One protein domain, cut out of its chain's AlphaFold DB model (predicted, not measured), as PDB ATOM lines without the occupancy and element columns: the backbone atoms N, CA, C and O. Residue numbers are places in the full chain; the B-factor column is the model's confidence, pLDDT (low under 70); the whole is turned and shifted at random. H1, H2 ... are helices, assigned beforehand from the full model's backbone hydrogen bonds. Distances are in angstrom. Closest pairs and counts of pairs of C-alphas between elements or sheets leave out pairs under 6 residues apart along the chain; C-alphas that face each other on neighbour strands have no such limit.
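Overview. This is residues 12 to 72 of the 76 residues of an uncharacterized protein of Streptomyces sp. 13K301 (UniProt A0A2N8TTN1). One long helix, H2, is the backbone of the shape; H1 folds back and packs at a slant on its first part, the short H3 folds back side by side with its later part, and residues 63 to 72, which hold H4, stick out as an arm. H1 and H3 lie near different ends of H2 with no contact between them, and the outline of the whole is flat, with spans of 39 by 33 by 12 A. The printed part has 61 residues with four named helices, H1, H2, H3 and H4 in chain order, and no named strand; its class is all helix. The whole is loose, with a radius of gyration of the C-alphas of 14.6 A.

Along the chain. The longest helix, H2, is residues 29 to 50 and measures 31.8 A from first to last C-alpha, from C-alpha 29 at (-89.337, -89.063, -191.740) to C-alpha 50 at (-118.168, -87.073, -204.933). Before it comes H1, residues 12 to 21, 14.2 A long, beginning at C-alpha 12 at (-93.009, -85.515, -200.816). After it come H3, residues 54 to 60, 10.3 A long, and H4, residues 64 to 71, 10.8 A long, ending at C-alpha 71 at (-99.084, -109.287, -200.576).

Arrangement. H2 touches H1 with residues 29 to 37 alone, and the closest C-alphas are those of Thr 33 and Ser 16, 5.8 A apart. These two helices run opposite ways at a steep tilt of 47 degrees. H2 touches H3 with residues 41 to 49 alone, and the closest C-alphas are those of Ala 45 and Ala 57, 4.1 A apart. H2 and H3 form a helical hairpin, running opposite ways at a shallow tilt of 2 degrees. H1 and H3 are apart. H4 touches no helix and is apart from H1, H2 and H3. In H1, H2 and H4 every O i to N i+4 pair is within hydrogen-bond range; in H3, 2 of 3 are.

Size, cuts and confidence. The two C-alphas farthest apart are those of Gly 23 and Gly 52, at 40.5 A. Residues 63 to 72 stand free, and the body without them spans 40 by 16 by 12 A. The links from H2 to H3 and from H3 to H4 are tight, the link of 7 residues from H1 to H2 is short, and no link is long. The printed part has no cut. The mean pLDDT of the printed part is 88.0; residues 62 to 70 and residue 72 are under 70, and H4 has a mean of 68.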
ATOM      1  N   GLU A  12     -93.941 -84.737-201.631       93.00
ATOM      2  CA  GLU A  12     -93.009 -85.515-200.816       93.00
ATOM      3  C   GLU A  12     -91.884 -84.643-200.244       93.00
ATOM      4  O   GLU A  12     -91.685 -84.650-199.033       93.00
ATOM      5  N   SER A  13     -91.211 -83.842-201.083       94.94
ATOM      6  CA  SER A  13     -90.104 -82.976-200.647       94.94
ATOM      7  C   SER A  13     -90.544 -81.882-199.669       94.94
ATOM      8  O   SER A  13     -89.814 -81.552-198.736       94.94
ATOM      9  N   VAL A  14     -91.758 -81.348-199.842       96.19
ATOM     10  CA  VAL A  14     -92.340 -80.366-198.919       96.19
ATOM     11  C   VAL A  14     -92.627 -81.015-197.568       96.19
ATOM     12  O   VAL A  14     -92.222 -80.490-196.536       96.19
ATOM     13  N   ILE A  15     -93.308 -82.162-197.555       95.00
ATOM     14  CA  ILE A  15     -93.693 -82.841-196.312       95.00
ATOM     15  C   ILE A  15     -92.454 -83.336-195.557       95.00
ATOM     16  O   ILE A  15     -92.370 -83.143-194.343       95.00
ATOM     17  N   SER A  16     -91.478 -83.928-196.254       95.56
ATOM     18  CA  SER A  16     -90.232 -84.367-195.623       95.56
ATOM     19  C   SER A  16     -89.463 -83.188-195.031       95.56
ATOM     20  O   SER A  16     -89.047 -83.274-193.879       95.56
ATOM     21  N   GLY A  17     -89.355 -82.069-195.760       96.38
ATOM     22  CA  GLY A  17     -88.716 -80.846-195.269       96.38
ATOM     23  C   GLY A  17     -89.385 -80.300-194.006       96.38
ATOM     24  O   GLY A  17     -88.706 -79.990-193.032       96.38
ATOM     25  N   LEU A  18     -90.722 -80.286-193.953       97.25
ATOM     26  CA  LEU A  18     -91.456 -79.876-192.748       97.25
ATOM     27  C   LEU A  18     -91.182 -80.800-191.551       97.25
ATOM     28  O   LEU A  18     -91.072 -80.334-190.415       97.25
ATOM     29  N   PHE A  19     -91.052 -82.112-191.774       97.44
ATOM     30  CA  PHE A  19     -90.695 -83.036-190.699       97.44
ATOM     31  C   PHE A  19     -89.255 -82.850-190.218       97.44
ATOM     32  O   PHE A  19     -89.021 -82.901-189.006       97.44
ATOM     33  N   GLU A  20     -88.315 -82.585-191.126       96.75
ATOM     34  CA  GLU A  20     -86.935 -82.230-190.782       96.75
ATOM     35  C   GLU A  20     -86.894 -80.962-189.919       96.75
ATOM     36  O   GLU A  20     -86.309 -80.973-188.835       96.75
ATOM     37  N   GLU A  21     -87.596 -79.903-190.337       97.38
ATOM     38  CA  GLU A  21     -87.697 -78.632-189.607       97.38
ATOM     39  C   GLU A  21     -88.345 -78.790-188.223       97.38
ATOM     40  O   GLU A  21     -87.959 -78.115-187.268       97.38
ATOM     41  N   SER A  22     -89.298 -79.717-188.082       95.75
ATOM     42  CA  SER A  22     -89.958 -80.014-186.803       95.75
ATOM     43  C   SER A  22     -89.076 -80.775-185.800       95.75
ATOM     44  O   SER A  22     -89.452 -80.920-184.635       95.75
ATOM     45  N   GLY A  23     -87.914 -81.280-186.234       95.38
ATOM     46  CA  GLY A  23     -87.025 -82.098-185.409       95.38
ATOM     47  C   GLY A  23     -87.477 -83.553-185.262       95.38
ATOM     48  O   GLY A  23     -87.091 -84.224-184.297       95.38
ATOM     49  N   LEU A  24     -88.290 -84.065-186.195       94.69
ATOM     50  CA  LEU A  24     -88.628 -85.486-186.235       94.69
ATOM     51  C   LEU A  24     -87.345 -86.313-186.413       94.69
ATOM     52  O   LEU A  24     -86.407 -85.911-187.102       94.69
ATOM     53  N   ARG A  25     -87.285 -87.498-185.793       96.19
ATOM     54  CA  ARG A  25     -86.123 -88.385-185.958       96.19
ATOM     55  C   ARG A  25     -85.952 -88.724-187.445       96.19
ATOM     56  O   ARG A  25     -86.910 -89.244-188.016       96.19
ATOM     57  N   PRO A  26     -84.754 -88.560-188.044       96.06
ATOM     58  CA  PRO A  26     -84.549 -88.791-189.477       96.06
ATOM     59  C   PRO A  26     -84.993 -90.175-189.960       96.06
ATOM     60  O   PRO A  26     -85.524 -90.315-191.054       96.06
ATOM     61  N   SER A  27     -84.857 -91.201-189.112       95.69
ATOM     62  CA  SER A  27     -85.292 -92.567-189.425       95.69
ATOM     63  C   SER A  27     -86.812 -92.737-189.542       95.69
ATOM     64  O   SER A  27     -87.261 -93.746-190.075       95.69
ATOM     65  N   LEU A  28     -87.608 -91.799-189.021       92.25
ATOM     66  CA  LEU A  28     -89.073 -91.830-189.067       92.25
ATOM     67  C   LEU A  28     -89.648 -90.969-190.193       92.25
ATOM     68  O   LEU A  28     -90.787 -91.200-190.592       92.25
ATOM     69  N   ILE A  29     -88.877 -90.011-190.716       94.88
ATOM     70  CA  ILE A  29     -89.337 -89.063-191.740       94.88
ATOM     71  C   ILE A  29     -89.907 -89.786-192.969       94.88
ATOM     72  O   ILE A  29     -91.046 -89.486-193.316       94.88
ATOM     73  N   PRO A  30     -89.244 -90.800-193.568       92.25
ATOM     74  CA  PRO A  30     -89.804 -91.485-194.737       92.25
ATOM     75  C   PRO A  30     -91.162 -92.142-194.457       92.25
ATOM     76  O   PRO A  30     -92.093 -92.017-195.250       92.25
ATOM     77  N   ALA A  31     -91.301 -92.802-193.302       90.31
ATOM     78  CA  ALA A  31     -92.534 -93.487-192.922       90.31
ATOM     79  C   ALA A  31     -93.685 -92.500-192.674       90.31
ATOM     80  O   ALA A  31     -94.807 -92.727-193.122       90.31
ATOM     81  N   TYR A  32     -93.410 -91.388-191.989       88.12
ATOM     82  CA  TYR A  32     -94.415 -90.363-191.711       88.12
ATOM     83  C   TYR A  32     -94.798 -89.580-192.972       88.12
ATOM     84  O   TYR A  32     -95.980 -89.312-193.176       88.12
ATOM     85  N   THR A  33     -93.844 -89.278-193.856       93.25
ATOM     86  CA  THR A  33     -94.123 -88.668-195.165       93.25
ATOM     87  C   THR A  33     -95.038 -89.559-195.999       93.25
ATOM     88  O   THR A  33     -96.067 -89.087-196.483       93.25
ATOM     89  N   ALA A  34     -94.730 -90.857-196.100       91.75
ATOM     90  CA  ALA A  34     -95.573 -91.815-196.814       91.75
ATOM     91  C   ALA A  34     -96.988 -91.902-196.216       91.75
ATOM     92  O   ALA A  34     -97.970 -91.905-196.957       91.75
ATOM     93  N   ALA A  35     -97.112 -91.908-194.884       87.88
ATOM     94  CA  ALA A  35     -98.410 -91.947-194.211       87.88
ATOM     95  C   ALA A  35     -99.264 -90.699-194.499       87.88
ATOM     96  O   ALA A  35    -100.458 -90.821-194.773       87.88
ATOM     97  N   VAL A  36     -98.669 -89.502-194.475       91.75
ATOM     98  CA  VAL A  36     -99.381 -88.255-194.799       91.75
ATOM     99  C   VAL A  36     -99.836 -88.243-196.257       91.75
ATOM    100  O   VAL A  36    -100.980 -87.878-196.531       91.75
ATOM    101  N   LEU A  37     -98.974 -88.667-197.184       91.50
ATOM    102  CA  LEU A  37     -99.327 -88.758-198.601       91.50
ATOM    103  C   LEU A  37    -100.482 -89.741-198.827       91.50
ATOM    104  O   LEU A  37    -101.461 -89.374-199.470       91.50
ATOM    105  N   ALA A  38    -100.440 -90.924-198.209       89.06
ATOM    106  CA  ALA A  38    -101.511 -91.914-198.316       89.06
ATOM    107  C   ALA A  38    -102.860 -91.395-197.780       89.06
ATOM    108  O   ALA A  38    -103.905 -91.603-198.399       89.06
ATOM    109  N   LEU A  39    -102.852 -90.676-196.650       89.06
ATOM    110  CA  LEU A  39    -104.058 -90.023-196.130       89.06
ATOM    111  C   LEU A  39    -104.595 -88.985-197.119       89.06
ATOM    112  O   LEU A  39    -105.799 -88.931-197.375       89.06
ATOM    113  N   ARG A  40    -103.701 -88.190-197.711       91.88
ATOM    114  CA  ARG A  40    -104.086 -87.161-198.673       91.88
ATOM    115  C   ARG A  40    -104.655 -87.754-199.960       91.88
ATOM    116  O   ARG A  40    -105.644 -87.230-200.473       91.88
ATOM    117  N   ASP A  41    -104.077 -88.839-200.459       91.31
ATOM    118  CA  ASP A  41    -104.566 -89.547-201.643       91.31
ATOM    119  C   ASP A  41    -105.952 -90.146-201.409       91.31
ATOM    120  O   ASP A  41    -106.832 -90.005-202.263       91.31
ATOM    121  N   ARG A  42    -106.206 -90.694-200.215       89.19
ATOM    122  CA  ARG A  42    -107.535 -91.170-199.814       89.19
ATOM    123  C   ARG A  42    -108.578 -90.047-199.790       89.19
ATOM    124  O   ARG A  42    -109.677 -90.218-200.326       89.19
ATOM    125  N   ASP A  43    -108.245 -88.890-199.218       92.25
ATOM    126  CA  ASP A  43    -109.138 -87.721-199.195       92.25
ATOM    127  C   ASP A  43    -109.418 -87.186-200.611       92.25
ATOM    128  O   ASP A  43    -110.553 -86.835-200.961       92.25
ATOM    129  N   ASN A  44    -108.388 -87.158-201.458       93.25
ATOM    130  CA  ASN A  44    -108.513 -86.771-202.859       93.25
ATOM    131  C   ASN A  44    -109.392 -87.767-203.629       93.25
ATOM    132  O   ASN A  44    -110.272 -87.349-204.383       93.25
ATOM    133  N   ALA A  45    -109.227 -89.073-203.404       92.38
ATOM    134  CA  ALA A  45    -110.068 -90.105-203.999       92.38
ATOM    135  C   ALA A  45    -111.538 -89.942-203.588       92.38
ATOM    136  O   ALA A  45    -112.426 -90.008-204.440       92.38
ATOM    137  N   ALA A  46    -111.822 -89.667-202.312       91.69
ATOM    138  CA  ALA A  46    -113.180 -89.382-201.840       91.69
ATOM    139  C   ALA A  46    -113.784 -88.146-202.532       91.69
ATOM    140  O   ALA A  46    -114.924 -88.191-203.000       91.69
ATOM    141  N   THR A  47    -112.999 -87.076-202.675       95.06
ATOM    142  CA  THR A  47    -113.411 -85.853-203.383       95.06
ATOM    143  C   THR A  47    -113.719 -86.132-204.856       95.06
ATOM    144  O   THR A  47    -114.751 -85.706-205.376       95.06
ATOM    145  N   LEU A  48    -112.867 -86.912-205.527       95.12
ATOM    146  CA  LEU A  48    -113.068 -87.317-206.917       95.12
ATOM    147  C   LEU A  48    -114.325 -88.178-207.087       95.12
ATOM    148  O   LEU A  48    -115.071 -87.963-208.040       95.12
ATOM    149  N   ARG A  49    -114.612 -89.100-206.156       93.75
ATOM    150  CA  ARG A  49    -115.863 -89.885-206.161       93.75
ATOM    151  C   ARG A  49    -117.086 -88.980-206.045       93.75
ATOM    152  O   ARG A  49    -118.018 -89.134-206.829       93.75
ATOM    153  N   ALA A  50    -117.066 -88.017-205.122       94.81
ATOM    154  CA  ALA A  50    -118.168 -87.073-204.933       94.81
ATOM    155  C   ALA A  50    -118.418 -86.195-206.175       94.81
ATOM    156  O   ALA A  50    -119.560 -85.860-206.473       94.81
ATOM    157  N   ALA A  51    -117.363 -85.878-206.929       96.56
ATOM    158  CA  ALA A  51    -117.444 -85.160-208.199       96.56
ATOM    159  C   ALA A  51    -117.804 -86.052-209.411       96.56
ATOM    160  O   ALA A  51    -117.913 -85.552-210.528       96.56
ATOM    161  N   GLY A  52    -117.989 -87.366-209.222       96.19
ATOM    162  CA  GLY A  52    -118.329 -88.319-210.288       96.19
ATOM    163  C   GLY A  52    -117.135 -88.869-211.083       96.19
ATOM    164  O   GLY A  52    -117.321 -89.555-212.086       96.19
ATOM    165  N   HIS A  53    -115.898 -88.617-210.649       94.88
ATOM    166  CA  HIS A  53    -114.663 -89.056-211.308       94.88
ATOM    167  C   HIS A  53    -114.160 -90.417-210.789       94.88
ATOM    168  O   HIS A  53    -113.023 -90.544-210.328       94.88
ATOM    169  N   SER A  54    -114.987 -91.461-210.884       88.31
ATOM    170  CA  SER A  54    -114.714 -92.773-210.269       88.31
ATOM    171  C   SER A  54    -113.397 -93.423-210.715       88.31
ATOM    172  O   SER A  54    -112.667 -93.942-209.879       88.31
ATOM    173  N   VAL A  55    -113.037 -93.346-212.004       87.75
ATOM    174  CA  VAL A  55    -111.786 -93.942-212.525       87.75
ATOM    175  C   VAL A  55    -110.543 -93.269-211.937       87.75
ATOM    176  O   VAL A  55    -109.565 -93.943-211.624       87.75
ATOM    177  N   ALA A  56    -110.569 -91.943-211.785       88.25
ATOM    178  CA  ALA A  56    -109.457 -91.204-211.195       88.25
ATOM    179  C   ALA A  56    -109.323 -91.523-209.699       88.25
ATOM    180  O   ALA A  56    -108.215 -91.746-209.222       88.25
ATOM    181  N   ALA A  57    -110.448 -91.629-208.988       89.69
ATOM    182  CA  ALA A  57    -110.457 -92.007-207.581       89.69
ATOM    183  C   ALA A  57    -109.877 -93.408-207.330       89.69
ATOM    184  O   ALA A  57    -109.062 -93.571-206.430       89.69
ATOM    185  N   THR A  58    -110.237 -94.409-208.144       87.88
ATOM    186  CA  THR A  58    -109.713 -95.784-208.013       87.88
ATOM    187  C   THR A  58    -108.195 -95.864-208.187       87.88
ATOM    188  O   THR A  58    -107.562 -96.747-207.623       87.88
ATOM    189  N   ARG A  59    -107.586 -94.951-208.955       86.12
ATOM    190  CA  ARG A  59    -106.124 -94.920-209.128       86.12
ATOM    191  C   ARG A  59    -105.377 -94.392-207.903       86.12
ATOM    192  O   ARG A  59    -104.212 -94.730-207.750       86.12
ATOM    193  N   LEU A  60    -106.017 -93.553-207.088       85.25
ATOM    194  CA  LEU A  60    -105.423 -92.972-205.877       85.25
ATOM    195  C   LEU A  60    -105.675 -93.819-204.625       85.25
ATOM    196  O   LEU A  60    -104.907 -93.760-203.676       85.25
ATOM    197  N   ASP A  61    -106.752 -94.596-204.623       83.31
ATOM    198  CA  ASP A  61    -107.189 -95.405-203.487       83.31
ATOM    199  C   ASP A  61    -107.502 -96.816-204.006       83.31
ATOM    200  O   ASP A  61    -108.669 -97.112-204.309       83.31
ATOM    201  N   PRO A  62    -106.456 -97.639-204.245       65.62
ATOM    202  CA  PRO A  62    -106.631 -98.991-204.751       65.62
ATOM    203  C   PRO A  62    -107.435 -99.826-203.752       65.62
ATOM    204  O   PRO A  62    -107.291 -99.684-202.540       65.62
ATOM    205  N   ASP A  63    -108.300-100.686-204.287       69.31
ATOM    206  CA  ASP A  63    -109.169-101.560-203.500       69.31
ATOM    207  C   ASP A  63    -108.334-102.369-202.484       69.31
ATOM    208  O   ASP A  63    -107.357-103.003-202.895       69.31
ATOM    209  N   PRO A  64    -108.692-102.382-201.186       69.75
ATOM    210  CA  PRO A  64    -108.042-103.229-200.190       69.75
ATOM    211  C   PRO A  64    -107.880-104.687-200.636       69.75
ATOM    212  O   PRO A  64    -106.845-105.283-200.367       69.75
ATOM    213  N   ALA A  65    -108.827-105.236-201.406       69.19
ATOM    214  CA  ALA A  65    -108.718-106.591-201.944       69.19
ATOM    215  C   ALA A  65    -107.554-106.756-202.942       69.19
ATOM    216  O   ALA A  65    -106.914-107.803-202.977       69.19
ATOM    217  N   VAL A  66    -107.250-105.719-203.732       66.31
ATOM    218  CA  VAL A  66    -106.094-105.698-204.650       66.31
ATOM    219  C   VAL A  66    -104.785-105.617-203.865       66.31
ATOM    220  O   VAL A  66    -103.787-106.208-204.274       66.31
ATOM    221  N   ILE A  67    -104.781-104.904-202.736       67.12
ATOM    222  CA  ILE A  67    -103.633-104.854-201.824       67.12
ATOM    223  C   ILE A  67    -103.410-106.246-201.217       67.12
ATOM    224  O   ILE A  67    -102.310-106.783-201.327       67.12
ATOM    225  N   ASP A  68    -104.451-106.863-200.664       66.44
ATOM    226  CA  ASP A  68    -104.373-108.188-200.042       66.44
ATOM    227  C   ASP A  68    -103.907-109.271-201.039       66.44
ATOM    228  O   ASP A  68    -103.059-110.102-200.713       66.44
ATOM    229  N   GLU A  69    -104.390-109.238-202.287       65.69
ATOM    230  CA  GLU A  69    -103.951-110.157-203.347       65.69
ATOM    231  C   GLU A  69    -102.465-109.974-203.707       65.69
ATOM    232  O   GLU A  69    -101.760-110.955-203.957       65.69
ATOM    233  N   ALA A  70    -101.962-108.735-203.696       69.31
ATOM    234  CA  ALA A  70    -100.574-108.426-204.037       69.31
ATOM    235  C   ALA A  70     -99.562-108.871-202.966       69.31
ATOM    236  O   ALA A  70     -98.430-109.220-203.308       69.31
ATOM    237  N   PHE A  71     -99.949-108.860-201.685       72.06
ATOM    238  CA  PHE A  71     -99.084-109.287-200.576       72.06
ATOM    239  C   PHE A  71     -99.199-110.785-200.248       72.06
ATOM    240  O   PHE A  71     -98.316-111.325-199.577       72.06
ATOM    241  N   GLY A  72    -100.209-111.477-200.786       53.91
ATOM    242  CA  GLY A  72    -100.445-112.899-200.535       53.91
ATOM    243  C   GLY A  72    -100.913-113.179-199.097       53.91
ATOM    244  O   GLY A  72    -100.990-112.270-198.273       53.91
TER     245      GLY A  72